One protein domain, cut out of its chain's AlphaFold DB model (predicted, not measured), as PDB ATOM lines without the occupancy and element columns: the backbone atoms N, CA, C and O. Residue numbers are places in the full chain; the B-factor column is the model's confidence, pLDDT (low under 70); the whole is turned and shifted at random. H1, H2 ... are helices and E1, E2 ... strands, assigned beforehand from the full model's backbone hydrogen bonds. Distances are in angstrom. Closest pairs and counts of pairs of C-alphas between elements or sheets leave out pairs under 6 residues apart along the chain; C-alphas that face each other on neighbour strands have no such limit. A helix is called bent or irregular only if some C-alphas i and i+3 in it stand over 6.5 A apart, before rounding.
ATOM      1  N   LEU A   2       5.376  -4.766 -61.889       61.09
ATOM      2  CA  LEU A   2       6.795  -4.701 -61.479       61.09
ATOM      3  C   LEU A   2       7.037  -4.243 -60.022       61.09
ATOM      4  O   LEU A   2       7.949  -4.751 -59.378       61.09
ATOM      5  N   SER A   3       6.227  -3.326 -59.479       65.75
ATOM      6  CA  SER A   3       6.396  -2.830 -58.099       65.75
ATOM      7  C   SER A   3       6.058  -3.873 -57.029       65.75
ATOM      8  O   SER A   3       6.763  -3.977 -56.032       65.75
ATOM      9  N   ALA A   4       5.022  -4.684 -57.259       67.38
ATOM     10  CA  ALA A   4       4.642  -5.775 -56.364       67.38
ATOM     11  C   ALA A   4       5.678  -6.910 -56.390       67.38
ATOM     12  O   ALA A   4       6.031  -7.431 -55.340       67.38
ATOM     13  N   ALA A   5       6.218  -7.244 -57.567       68.25
ATOM     14  CA  ALA A   5       7.279  -8.242 -57.699       68.25
ATOM     15  C   ALA A   5       8.586  -7.806 -57.011       68.25
ATOM     16  O   ALA A   5       9.254  -8.634 -56.397       68.25
ATOM     17  N   LYS A   6       8.925  -6.510 -57.071       72.69
ATOM     18  CA  LYS A   6      10.082  -5.943 -56.366       72.69
ATOM     19  C   LYS A   6       9.875  -5.940 -54.848       72.69
ATOM     20  O   LYS A   6      10.685  -6.506 -54.135       72.69
ATOM     21  N   SER A   7       8.734  -5.436 -54.373       81.00
ATOM     22  CA  SER A   7       8.402  -5.434 -52.940       81.00
ATOM     23  C   SER A   7       8.346  -6.839 -52.331       81.00
ATOM     24  O   SER A   7       8.682  -7.010 -51.164       81.00
ATOM     25  N   ASN A   8       7.928  -7.847 -53.101       78.25
ATOM     26  CA  ASN A   8       7.902  -9.229 -52.626       78.25
ATOM     27  C   ASN A   8       9.305  -9.861 -52.576       78.25
ATOM     28  O   ASN A   8       9.551 -10.717 -51.734       78.25
ATOM     29  N   ARG A   9      10.221  -9.429 -53.453       80.50
ATOM     30  CA  ARG A   9      11.631  -9.841 -53.425       80.50
ATOM     31  C   ARG A   9      12.359  -9.226 -52.232       80.50
ATOM     32  O   ARG A   9      12.975  -9.961 -51.480       80.50
ATOM     33  N   ASP A  10      12.185  -7.926 -52.009       84.75
ATOM     34  CA  ASP A  10      12.822  -7.222 -50.890       84.75
ATOM     35  C   ASP A  10      12.412  -7.849 -49.537       84.75
ATOM     36  O   ASP A  10      13.258  -8.144 -48.702       84.75
ATOM     37  N   LYS A  11      11.124  -8.188 -49.362       84.00
ATOM     38  CA  LYS A  11      10.638  -8.910 -48.169       84.00
ATOM     39  C   LYS A  11      11.234 -10.307 -48.003       84.00
ATOM     40  O   LYS A  11      11.426 -10.760 -46.881       84.00
ATOM     41  N   HIS A  12      11.436 -11.024 -49.103       85.94
ATOM     42  CA  HIS A  12      12.037 -12.353 -49.062       85.94
ATOM     43  C   HIS A  12      13.507 -12.272 -48.638       85.94
ATOM     44  O   HIS A  12      13.954 -13.071 -47.821       85.94
ATOM     45  N   ASP A  13      14.231 -11.284 -49.156       88.88
ATOM     46  CA  ASP A  13      15.638 -11.072 -48.830       88.88
ATOM     47  C   ASP A  13      15.809 -10.626 -47.363       88.88
ATOM     48  O   ASP A  13      16.706 -11.127 -46.684       88.88
ATOM     49  N   ASP A  14      14.897  -9.800 -46.836       90.25
ATOM     50  CA  ASP A  14      14.855  -9.435 -45.409       90.25
ATOM     51  C   ASP A  14      14.646 -10.662 -44.500       90.25
ATOM     52  O   ASP A  14      15.359 -10.834 -43.511       90.25
ATOM     53  N   LEU A  15      13.709 -11.553 -44.849       90.00
ATOM     54  CA  LEU A  15      13.458 -12.781 -44.080       90.00
ATOM     55  C   LEU A  15      14.650 -13.743 -44.109       90.00
ATOM     56  O   LEU A  15      14.946 -14.394 -43.108       90.00
ATOM     57  N   LEU A  16      15.344 -13.846 -45.246       90.56
ATOM     58  CA  LEU A  16      16.569 -14.638 -45.331       90.56
ATOM     59  C   LEU A  16      17.672 -14.048 -44.451       90.56
ATOM     60  O   LEU A  16      18.354 -14.799 -43.756       90.56
ATOM     61  N   ALA A  17      17.840 -12.725 -44.455       87.75
ATOM     62  CA  ALA A  17      18.826 -12.057 -43.614       87.75
ATOM     63  C   ALA A  17      18.551 -12.287 -42.119       87.75
ATOM     64  O   ALA A  17      19.479 -12.605 -41.373       87.75
ATOM     65  N   GLU A  18      17.288 -12.198 -41.691       90.06
ATOM     66  CA  GLU A  18      16.876 -12.507 -40.317       90.06
ATOM     67  C   GLU A  18      17.172 -13.970 -39.957       90.06
ATOM     68  O   GLU A  18      17.789 -14.241 -38.927       90.06
ATOM     69  N   TYR A  19      16.839 -14.912 -40.844       89.81
ATOM     70  CA  TYR A  19      17.118 -16.334 -40.638       89.81
ATOM     71  C   TYR A  19      18.619 -16.633 -40.483       89.81
ATOM     72  O   TYR A  19      19.017 -17.346 -39.560       89.81
ATOM     73  N   PHE A  20      19.471 -16.087 -41.358       89.94
ATOM     74  CA  PHE A  20      20.921 -16.292 -41.261       89.94
ATOM     75  C   PHE A  20      21.506 -15.652 -40.001       89.94
ATOM     76  O   PHE A  20      22.358 -16.256 -39.352       89.94
ATOM     77  N   TYR A  21      21.001 -14.484 -39.598       89.81
ATOM     78  CA  TYR A  21      21.402 -13.858 -38.344       89.81
ATOM     79  C   TYR A  21      21.059 -14.732 -37.128       89.81
ATOM     80  O   TYR A  21      21.890 -14.913 -36.236       89.81
ATOM     81  N   GLU A  22      19.858 -15.314 -37.079       90.81
ATOM     82  CA  GLU A  22      19.487 -16.237 -36.002       90.81
ATOM     83  C   GLU A  22      20.370 -17.489 -35.983       90.81
ATOM     84  O   GLU A  22      20.782 -17.938 -34.906       90.81
ATOM     85  N   LEU A  23      20.692 -18.029 -37.163       91.00
ATOM     86  CA  LEU A  23      21.576 -19.181 -37.309       91.00
ATOM     87  C   LEU A  23      22.969 -18.884 -36.730       91.00
ATOM     88  O   LEU A  23      23.457 -19.645 -35.889       91.00
ATOM     89  N   ASP A  24      23.547 -17.735 -37.084       91.88
ATOM     90  CA  ASP A  24      24.839 -17.273 -36.571       91.88
ATOM     91  C   ASP A  24      24.824 -17.157 -35.039       91.88
ATOM     92  O   ASP A  24      25.758 -17.574 -34.350       91.88
ATOM     93  N   GLN A  25      23.735 -16.632 -34.464       92.12
ATOM     94  CA  GLN A  25      23.575 -16.512 -33.010       92.12
ATOM     95  C   GLN A  25      23.457 -17.870 -32.306       92.12
ATOM     96  O   GLN A  25      23.852 -18.022 -31.142       92.12
ATOM     97  N   ILE A  26      22.871 -18.873 -32.962       93.12
ATOM     98  CA  ILE A  26      22.822 -20.246 -32.443       93.12
ATOM     99  C   ILE A  26      24.227 -20.853 -32.448       93.12
ATOM    100  O   ILE A  26      24.631 -21.467 -31.456       93.12
ATOM    101  N   GLU A  27      24.986 -20.657 -33.520       92.06
ATOM    102  CA  GLU A  27      26.340 -21.190 -33.653       92.06
ATOM    103  C   GLU A  27      27.328 -20.534 -32.679       92.06
ATOM    104  O   GLU A  27      28.114 -21.220 -32.016       92.06
ATOM    105  N   ALA A  28      27.200 -19.223 -32.468       93.06
ATOM    106  CA  ALA A  28      27.936 -18.489 -31.441       93.06
ATOM    107  C   ALA A  28      27.656 -19.014 -30.032       93.06
ATOM    108  O   ALA A  28      28.581 -19.218 -29.237       93.06
ATOM    109  N   ARG A  29      26.385 -19.284 -29.713       94.50
ATOM    110  CA  ARG A  29      26.003 -19.888 -28.430       94.50
ATOM    111  C   ARG A  29      26.597 -21.282 -28.266       94.50
ATOM    112  O   ARG A  29      27.219 -21.533 -27.238       94.50
ATOM    113  N   ARG A  30      26.501 -22.144 -29.286       93.69
ATOM    114  CA  ARG A  30      27.127 -23.479 -29.260       93.69
ATOM    115  C   ARG A  30      28.630 -23.401 -29.039       93.69
ATOM    116  O   ARG A  30      29.147 -24.122 -28.190       93.69
ATOM    117  N   THR A  31      29.316 -22.513 -29.752       94.44
ATOM    118  CA  THR A  31      30.760 -22.305 -29.604       94.44
ATOM    119  C   THR A  31      31.107 -21.899 -28.171       94.44
ATOM    120  O   THR A  31      31.960 -22.519 -27.534       94.44
ATOM    121  N   ASN A  32      30.417 -20.895 -27.624       94.19
ATOM    122  CA  ASN A  32      30.653 -20.422 -26.261       94.19
ATOM    123  C   ASN A  32      30.369 -21.504 -25.210       94.19
ATOM    124  O   ASN A  32      31.138 -21.650 -24.256       94.19
ATOM    125  N   ASP A  33      29.303 -22.284 -25.389       95.75
ATOM    126  CA  ASP A  33      28.968 -23.403 -24.512       95.75
ATOM    127  C   ASP A  33      30.038 -24.492 -24.546       95.75
ATOM    128  O   ASP A  33      30.488 -24.937 -23.489       95.75
ATOM    129  N   LEU A  34      30.507 -24.867 -25.737       95.50
ATOM    130  CA  LEU A  34      31.561 -25.860 -25.911       95.50
ATOM    131  C   LEU A  34      32.857 -25.431 -25.208       95.50
ATOM    132  O   LEU A  34      33.441 -26.194 -24.440       95.50
ATOM    133  N   VAL A  35      33.270 -24.179 -25.417       95.12
ATOM    134  CA  VAL A  35      34.456 -23.585 -24.785       95.12
ATOM    135  C   VAL A  35      34.306 -23.540 -23.264       95.12
ATOM    136  O   VAL A  35      35.248 -23.856 -22.533       95.12
ATOM    137  N   ARG A  36      33.124 -23.165 -22.764       95.56
ATOM    138  CA  ARG A  36      32.828 -23.140 -21.327       95.56
ATOM    139  C   ARG A  36      32.925 -24.537 -20.713       95.56
ATOM    140  O   ARG A  36      33.576 -24.692 -19.681       95.56
ATOM    141  N   ILE A  37      32.327 -25.542 -21.353       95.50
ATOM    142  CA  ILE A  37      32.375 -26.938 -20.900       95.50
ATOM    143  C   ILE A  37      33.822 -27.439 -20.896       95.50
ATOM    144  O   ILE A  37      34.279 -27.956 -19.878       95.50
ATOM    145  N   ALA A  38      34.571 -27.221 -21.979       95.12
ATOM    146  CA  ALA A  38      35.976 -27.610 -22.064       95.12
ATOM    147  C   ALA A  38      36.803 -27.028 -20.913       95.12
ATOM    148  O   ALA A  38      37.475 -27.773 -20.198       95.12
ATOM    149  N   ARG A  39      36.682 -25.717 -20.665       94.06
ATOM    150  CA  ARG A  39      37.377 -25.042 -19.559       94.06
ATOM    151  C   ARG A  39      36.995 -25.616 -18.199       94.06
ATOM    152  O   ARG A  39      37.877 -25.837 -17.376       94.06
ATOM    153  N   SER A  40      35.710 -25.899 -17.975       93.44
ATOM    154  CA  SER A  40      35.240 -26.490 -16.713       93.44
ATOM    155  C   SER A  40      35.820 -27.883 -16.450       93.44
ATOM    156  O   SER A  40      36.033 -28.259 -15.300       93.44
ATOM    157  N   LEU A  41      36.134 -28.627 -17.514       92.56
ATOM    158  CA  LEU A  41      36.726 -29.962 -17.448       92.56
ATOM    159  C   LEU A  41      38.264 -29.947 -17.516       92.56
ATOM    160  O   LEU A  41      38.889 -31.010 -17.502       92.56
ATOM    161  N   GLY A  42      38.883 -28.764 -17.608       91.94
ATOM    162  CA  GLY A  42      40.328 -28.619 -17.796       91.94
ATOM    163  C   GLY A  42      40.826 -29.141 -19.150       91.94
ATOM    164  O   GLY A  42      41.991 -29.513 -19.273       91.94
ATOM    165  N   VAL A  43      39.948 -29.218 -20.154       95.31
ATOM    166  CA  VAL A  43      40.311 -29.561 -21.532       95.31
ATOM    167  C   VAL A  43      40.875 -28.303 -22.204       95.31
ATOM    168  O   VAL A  43      40.236 -27.249 -22.130       95.31
ATOM    169  N   PRO A  44      42.058 -28.375 -22.840       92.44
ATOM    170  CA  PRO A  44      42.649 -27.223 -23.508       92.44
ATOM    171  C   PRO A  44      41.752 -26.756 -24.657       92.44
ATOM    172  O   PRO A  44      41.271 -27.555 -25.456       92.44
ATOM    173  N   VAL A  45      41.537 -25.443 -24.721       93.44
ATOM    174  CA  VAL A  45      40.780 -24.783 -25.788       93.44
ATOM    175  C   VAL A  45      41.772 -24.022 -26.667       93.44
ATOM    176  O   VAL A  45      42.673 -23.389 -26.105       93.44
ATOM    177  N   PRO A  46      41.611 -24.036 -28.002       90.31
ATOM    178  CA  PRO A  46      42.409 -23.199 -28.888       90.31
ATOM    179  C   PRO A  46      42.389 -21.727 -28.437       90.31
ATOM    180  O   PRO A  46      41.327 -21.219 -28.051       90.31
ATOM    181  N   PRO A  47      43.536 -21.028 -28.441       89.56
ATOM    182  CA  PRO A  47      43.572 -19.607 -28.120       89.56
ATOM    183  C   PRO A  47      42.715 -18.842 -29.128       89.56
ATOM    184  O   PRO A  47      42.708 -19.172 -30.309       89.56
ATOM    185  N   ARG A  48      41.957 -17.848 -28.658       87.62
ATOM    186  CA  ARG A  48      41.110 -17.048 -29.546       87.62
ATOM    187  C   ARG A  48      41.988 -16.031 -30.289       87.62
ATOM    188  O   ARG A  48      42.705 -15.305 -29.596       87.62
ATOM    189  N   PRO A  49      41.935 -15.964 -31.629       88.81
ATOM    190  CA  PRO A  49      42.730 -15.016 -32.400       88.81
ATOM    191  C   PRO A  49      42.286 -13.571 -32.162       88.81
ATOM    192  O   PRO A  49      41.159 -13.304 -31.718       88.81
ATOM    193  N   GLY A  50      43.181 -12.632 -32.469       82.69
ATOM    194  CA  GLY A  50      42.877 -11.206 -32.513       82.69
ATOM    195  C   GLY A  50      41.873 -10.848 -33.615       82.69
ATOM    196  O   GLY A  50      41.533 -11.652 -34.485       82.69
ATOM    197  N   LEU A  51      41.361  -9.615 -33.591       75.56
ATOM    198  CA  LEU A  51      40.522  -9.105 -34.681       75.56
ATOM    199  C   LEU A  51      41.359  -8.998 -35.965       75.56
ATOM    200  O   LEU A  51      42.346  -8.268 -35.988       75.56
ATOM    201  N   GLY A  52      40.942  -9.702 -37.021       69.12
ATOM    202  CA  GLY A  52      41.632  -9.711 -38.317       69.12
ATOM    203  C   GLY A  52      42.784 -10.713 -38.436       69.12
ATOM    204  O   GLY A  52      43.463 -10.717 -39.458       69.12
ATOM    205  N   GLU A  53      43.003 -11.560 -37.428       79.44
ATOM    206  CA  GLU A  53      43.932 -12.687 -37.522       79.44
ATOM    207  C   GLU A  53      43.211 -13.934 -38.047       79.44
ATOM    208  O   GLU A  53      42.118 -14.272 -37.585       79.44
ATOM    209  N   GLU A  54      43.834 -14.615 -39.009       79.00
ATOM    210  CA  GLU A  54      43.376 -15.913 -39.502       79.00
ATOM    211  C   GLU A  54      43.904 -17.033 -38.595       79.00
ATOM    212  O   GLU A  54      45.099 -17.097 -38.302       79.00
ATOM    213  N   ASP A  55      43.024 -17.944 -38.178       88.75
ATOM    214  CA  ASP A  55      43.379 -19.140 -37.411       88.75
ATOM    215  C   ASP A  55      42.634 -20.356 -37.972       88.75
ATOM    216  O   ASP A  55      41.478 -20.273 -38.369       88.75
ATOM    217  N   GLN A  56      43.282 -21.520 -38.001       88.69
ATOM    218  CA  GLN A  56      42.672 -22.737 -38.561       88.69
ATOM    219  C   GLN A  56      41.555 -23.316 -37.671       88.69
ATOM    220  O   GLN A  56      40.739 -24.125 -38.122       88.69
ATOM    221  N   ASN A  57      41.523 -22.931 -36.397       92.69
ATOM    222  CA  ASN A  57      40.548 -23.383 -35.412       92.69
ATOM    223  C   ASN A  57      39.398 -22.394 -35.226       92.69
ATOM    224  O   ASN A  57      38.422 -22.750 -34.567       92.69
ATOM    225  N   TRP A  58      39.511 -21.178 -35.769       92.56
ATOM    226  CA  TRP A  58      38.508 -20.134 -35.609       92.56
ATOM    227  C   TRP A  58      38.107 -19.522 -36.945       92.56
ATOM    228  O   TRP A  58      38.940 -19.043 -37.706       92.56
ATOM    229  N   GLU A  59      36.808 -19.481 -37.193       91.12
ATOM    230  CA  GLU A  59      36.217 -18.840 -38.355       91.12
ATOM    231  C   GLU A  59      35.629 -17.493 -37.941       91.12
ATOM    232  O   GLU A  59      34.892 -17.383 -36.956       91.12
ATOM    233  N   PHE A  60      35.973 -16.441 -38.682       89.44
ATOM    234  CA  PHE A  60      35.442 -15.113 -38.414       89.44
ATOM    235  C   PHE A  60      34.044 -14.963 -39.020       89.44
ATOM    236  O   PHE A  60      33.876 -14.985 -40.239       89.44
ATOM    237  N   ASN A  61      33.052 -14.736 -38.163       87.12
ATOM    238  CA  ASN A  61      31.701 -14.352 -38.540       87.12
ATOM    239  C   ASN A  61      31.491 -12.859 -38.239       87.12
ATOM    240  O   ASN A  61      31.732 -12.392 -37.125       87.12
ATOM    241  N   SER A  62      31.015 -12.087 -39.215       84.44
ATOM    242  CA  SER A  62      30.834 -10.635 -39.062       84.44
ATOM    243  C   SER A  62      29.757 -10.241 -38.046       84.44
ATOM    244  O   SER A  62      29.811  -9.140 -37.502       84.44
ATOM    245  N   ASN A  63      28.787 -11.119 -37.790       86.19
ATOM    246  CA  ASN A  63      27.656 -10.868 -36.897       86.19
ATOM    247  C   ASN A  63      27.964 -11.258 -35.445       86.19
ATOM    248  O   ASN A  63      27.434 -10.647 -34.517       86.19
ATOM    249  N   THR A  64      28.807 -12.274 -35.234       86.06
ATOM    250  CA  THR A  64      29.034 -12.880 -33.907       86.06
ATOM    251  C   THR A  64      30.503 -12.975 -33.482       86.06
ATOM    252  O   THR A  64      30.794 -13.302 -32.326       86.06
ATOM    253  N   GLY A  65      31.435 -12.616 -34.365       86.75
ATOM    254  CA  GLY A  65      32.877 -12.658 -34.143       86.75
ATOM    255  C   GLY A  65      33.482 -14.031 -34.440       86.75
ATOM    256  O   GLY A  65      33.019 -14.760 -35.308       86.75
ATOM    257  N   HIS A  66      34.550 -14.385 -33.725       89.81
ATOM    258  CA  HIS A  66      35.259 -15.652 -33.938       89.81
ATOM    259  C   HIS A  66      34.466 -16.849 -33.400       89.81
ATOM    260  O   HIS A  66      34.260 -16.954 -32.182       89.81
ATOM    261  N   LEU A  67      34.073 -17.754 -34.291       92.19
ATOM    262  CA  LEU A  67      33.426 -19.040 -34.029       92.19
ATOM    263  C   LEU A  67      34.448 -20.170 -34.146       92.19
ATOM    264  O   LEU A  67      35.455 -20.004 -34.822       92.19
ATOM    265  N   LEU A  68      34.237 -21.307 -33.481       93.12
ATOM    266  CA  LEU A  68      35.122 -22.456 -33.698       93.12
ATOM    267  C   LEU A  68      34.852 -23.042 -35.083       93.12
ATOM    268  O   LEU A  68      33.692 -23.266 -35.421       93.12
ATOM    269  N   SER A  69      35.909 -23.352 -35.833       92.81
ATOM    270  CA  SER A  69      35.770 -24.105 -37.079       92.81
ATOM    271  C   SER A  69      35.151 -25.474 -36.802       92.81
ATOM    272  O   SER A  69      35.336 -26.047 -35.720       92.81
ATOM    273  N   GLU A  70      34.436 -26.039 -37.777       91.44
ATOM    274  CA  GLU A  70      33.743 -27.326 -37.609       91.44
ATOM    275  C   GLU A  70      34.704 -28.430 -37.130       91.44
ATOM    276  O   GLU A  70      34.397 -29.217 -36.225       91.44
ATOM    277  N   LYS A  71      35.924 -28.434 -37.681       93.12
ATOM    278  CA  LYS A  71      36.990 -29.356 -37.287       93.12
ATOM    279  C   LYS A  71      37.391 -29.161 -35.822       93.12
ATOM    280  O   LYS A  71      37.404 -30.132 -35.065       93.12
ATOM    281  N   ALA A  72      37.675 -27.927 -35.405       93.38
ATOM    282  CA  ALA A  72      38.081 -27.635 -34.033       93.38
ATOM    283  C   ALA A  72      36.957 -27.920 -33.025       93.38
ATOM    284  O   ALA A  72      37.204 -28.471 -31.950       93.38
ATOM    285  N   ALA A  73      35.706 -27.620 -33.382       94.12
ATOM    286  CA  ALA A  73      34.539 -27.948 -32.573       94.12
ATOM    287  C   ALA A  73      34.380 -29.470 -32.389       94.12
ATOM    288  O   ALA A  73      34.114 -29.941 -31.277       94.12
ATOM    289  N   SER A  74      34.591 -30.257 -33.447       94.31
ATOM    290  CA  SER A  74      34.534 -31.724 -33.404       94.31
ATOM    291  C   SER A  74      35.644 -32.335 -32.535       94.31
ATOM    292  O   SER A  74      35.387 -33.183 -31.668       94.31
ATOM    293  N   GLU A  75      36.881 -31.860 -32.693       95.00
ATOM    294  CA  GLU A  75      38.030 -32.294 -31.889       95.00
ATOM    295  C   GLU A  75      37.848 -31.951 -30.403       95.00
ATOM    296  O   GLU A  75      38.082 -32.792 -29.521       95.00
ATOM    297  N   LEU A  76      37.351 -30.746 -30.107       94.50
ATOM    298  CA  LEU A  76      37.084 -30.309 -28.740       94.50
ATOM    299  C   LEU A  76      35.941 -31.111 -28.106       94.50
ATOM    300  O   LEU A  76      36.058 -31.545 -26.961       94.50
ATOM    301  N   THR A  77      34.878 -31.401 -28.861       95.12
ATOM    302  CA  THR A  77      33.774 -32.272 -28.418       95.12
ATOM    303  C   THR A  77      34.276 -33.669 -28.054       95.12
ATOM    304  O   THR A  77      33.912 -34.224 -27.013       95.12
ATOM    305  N   THR A  78      35.144 -34.241 -28.888       95.81
ATOM    306  CA  THR A  78      35.732 -35.564 -28.649       95.81
ATOM    307  C   THR A  78      36.604 -35.559 -27.395       95.81
ATOM    308  O   THR A  78      36.506 -36.462 -26.561       95.81
ATOM    309  N   SER A  79      37.398 -34.505 -27.208       94.38
ATOM    310  CA  SER A  79      38.259 -34.328 -26.036       94.38
ATOM    311  C   SER A  79      37.457 -34.148 -24.744       94.38
ATOM    312  O   SER A  79      37.769 -34.780 -23.732       94.38
ATOM    313  N   ILE A  80      36.375 -33.362 -24.784       95.81
ATOM    314  CA  ILE A  80      35.402 -33.222 -23.689       95.81
ATOM    315  C   ILE A  80      34.819 -34.586 -23.320       95.81
ATOM    316  O   ILE A  80      34.837 -34.967 -22.148       95.81
ATOM    317  N   ARG A  81      34.334 -35.344 -24.313       94.06
ATOM    318  CA  ARG A  81      33.740 -36.667 -24.090       94.06
ATOM    319  C   ARG A  81      34.741 -37.609 -23.430       94.06
ATOM    320  O   ARG A  81      34.399 -38.231 -22.430       94.06
ATOM    321  N   LYS A  82      35.969 -37.665 -23.950       94.25
ATOM    322  CA  LYS A  82      37.049 -38.488 -23.393       94.25
ATOM    323  C   LYS A  82      37.335 -38.123 -21.935       94.25
ATOM    324  O   LYS A  82      37.398 -39.004 -21.081       94.25
ATOM    325  N   LYS A  83      37.455 -36.829 -21.626       92.00
ATOM    326  CA  LYS A  83      37.734 -36.370 -20.261       92.00
ATOM    327  C   LYS A  83      36.610 -36.726 -19.292       92.00
ATOM    328  O   LYS A  83      36.873 -37.163 -18.175       92.00
ATOM    329  N   HIS A  84      35.363 -36.578 -19.733       90.25
ATOM    330  CA  HIS A  84      34.195 -36.945 -18.943       90.25
ATOM    331  C   HIS A  84      34.146 -38.456 -18.670       90.25
ATOM    332  O   HIS A  84      33.894 -38.871 -17.540       90.25
ATOM    333  N   THR A  85      34.431 -39.294 -19.675       89.25
ATOM    334  CA  THR A  85      34.497 -40.752 -19.482       89.25
ATOM    335  C   THR A  85      35.625 -41.155 -18.540       89.25
ATOM    336  O   THR A  85      35.395 -41.968 -17.655       89.25
ATOM    337  N   GLU A  86      36.805 -40.536 -18.651       90.25
ATOM    338  CA  GLU A  86      37.918 -40.793 -17.730       90.25
ATOM    339  C   GLU A  86      37.535 -40.457 -16.285       90.25
ATOM    340  O   GLU A  86      37.773 -41.254 -15.383       90.25
ATOM    341  N   GLN A  87      36.908 -39.300 -16.047       88.56
ATOM    342  CA  GLN A  87      36.462 -38.909 -14.706       88.56
ATOM    343  C   GLN A  87      35.437 -39.889 -14.124       88.56
ATOM    344  O   GLN A  87      35.542 -40.252 -12.952       88.56
ATOM    345  N   LEU A  88      34.480 -40.344 -14.935       86.25
ATOM    346  CA  LEU A  88      33.515 -41.362 -14.520       86.25
ATOM    347  C   LEU A  88      34.187 -42.703 -14.224       86.25
ATOM    348  O   LEU A  88      33.852 -43.339 -13.228       86.25
ATOM    349  N   ASP A  89      35.147 -43.123 -15.043       88.19
ATOM    350  CA  ASP A  89      35.891 -44.362 -14.820       88.19
ATOM    351  C   ASP A  89      36.723 -44.294 -13.535       88.19
ATOM    352  O   ASP A  89      36.712 -45.248 -12.755       88.19
ATOM    353  N   TYR A  90      37.362 -43.156 -13.242       84.56
ATOM    354  CA  TYR A  90      38.030 -42.934 -11.955       84.56
ATOM    355  C   TYR A  90      37.053 -43.024 -10.778       84.56
ATOM    356  O   TYR A  90      37.358 -43.665  -9.772       84.56
ATOM    357  N   GLN A  91      35.861 -42.433 -10.900       84.06
ATOM    358  CA  GLN A  91      34.827 -42.521  -9.866       84.06
ATOM    359  C   GLN A  91      34.245 -43.932  -9.724       84.06
ATOM    360  O   GLN A  91      33.878 -44.334  -8.624       84.06
ATOM    361  N   MET A  92      34.172 -44.707 -10.805       86.25
ATOM    362  CA  MET A  92      33.681 -46.086 -10.782       86.25
ATOM    363  C   MET A  92      34.758 -47.107 -10.417       86.25
ATOM    364  O   MET A  92      34.421 -48.258 -10.133       86.25
ATOM    365  N   LEU A  93      36.036 -46.717 -10.381       89.25
ATOM    366  CA  LEU A  93      37.138 -47.625 -10.088       89.25
ATOM    367  C   LEU A  93      36.954 -48.300  -8.729       89.25
ATOM    368  O   LEU A  93      37.005 -49.523  -8.663       89.25
ATOM    369  N   TRP A  94      36.665 -47.533  -7.672       82.75
ATOM    370  CA  TRP A  94      36.457 -48.080  -6.322       82.75
ATOM    371  C   TRP A  94      35.202 -48.961  -6.235       82.75
ATOM    372  O   TRP A  94      35.194 -49.970  -5.532       82.75
ATOM    373  N   VAL A  95      34.153 -48.624  -6.992       85.75
ATOM    374  CA  VAL A  95      32.939 -49.446  -7.078       85.75
ATOM    375  C   VAL A  95      33.284 -50.798  -7.695       85.75
ATOM    376  O   VAL A  95      32.938 -51.842  -7.144       85.75
ATOM    377  N   ARG A  96      34.017 -50.793  -8.812       82.94
ATOM    378  CA  ARG A  96      34.422 -52.017  -9.508       82.94
ATOM    379  C   ARG A  96      35.396 -52.865  -8.696       82.94
ATOM    380  O   ARG A  96      35.254 -54.082  -8.690       82.94
TER     381      ARG A  96
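AT A GLANCE: This is residues 2 to 96 of the 130 residues of an uncharacterized protein of Acidobacteria bacterium (UniProt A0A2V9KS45). What does the model look like? Two long helices, H1 and then H2, run the same way and overlap for only part of their lengths, with the small hairpin E1 E2 beside the place where they meet. The first part of H1, residues 2 to 19, sticks out at one end, and the last part of H2, residues 88 to 96, at the other. What is it made of? The 95 printed residues hold two named helices and two named strands, in the order H1, E1, E2, H2, mostly helix, with the antiparallel sheet E1 - E2. The whole is extended, a rod spanning 76 by 32 by 17 A, with a radius of gyration of the C-alphas of 20.0 A.

IN THESE COORDINATES: Where does H1 run? H1, residues 2 to 40, is 57.3 A long and begins at C-alpha 2 (6.795, -4.701, -61.479). What follows? E1 is residues 58 to 61, E2 residues 65 to 68, and H2, residues 70 to 96, is 37.4 A long and ends at C-alpha 96 (34.422, -52.017, -9.508).

HOW THE PARTS SIT: How do the helices meet? H1 touches H2 with residues 31 to 38 alone, the closest C-alphas being those of Ala 38 and Ile 80, 5.9 A apart. They run the same way at 36 degrees, only just a steep tilt. Where is the hairpin? In hairpin E1 E2, N 59 and O 67 are within hydrogen-bond range at 2.8 A. The closest C-alphas of H1 and E2, Thr 31 and Leu 68, are 6.0 A apart. Are the helices' backbones whole? Every O i to N i+4 pair is within range in H1, and 21 of 23 in H2, which has a kink of 30 degrees near residue 90 and is irregular, but only just: C-alphas 91 and 94 are 6.8 A apart.

THE WHOLE: How large is it? The C-alphas farthest apart, of Leu 2 and Trp 94, are 76.2 A apart. Which link is long? The link from H1 to E1, 17 residues, is long, and the printed part has no cut. Where is confidence low? Residues 2 to 5 and residue 52 have pLDDT under 70.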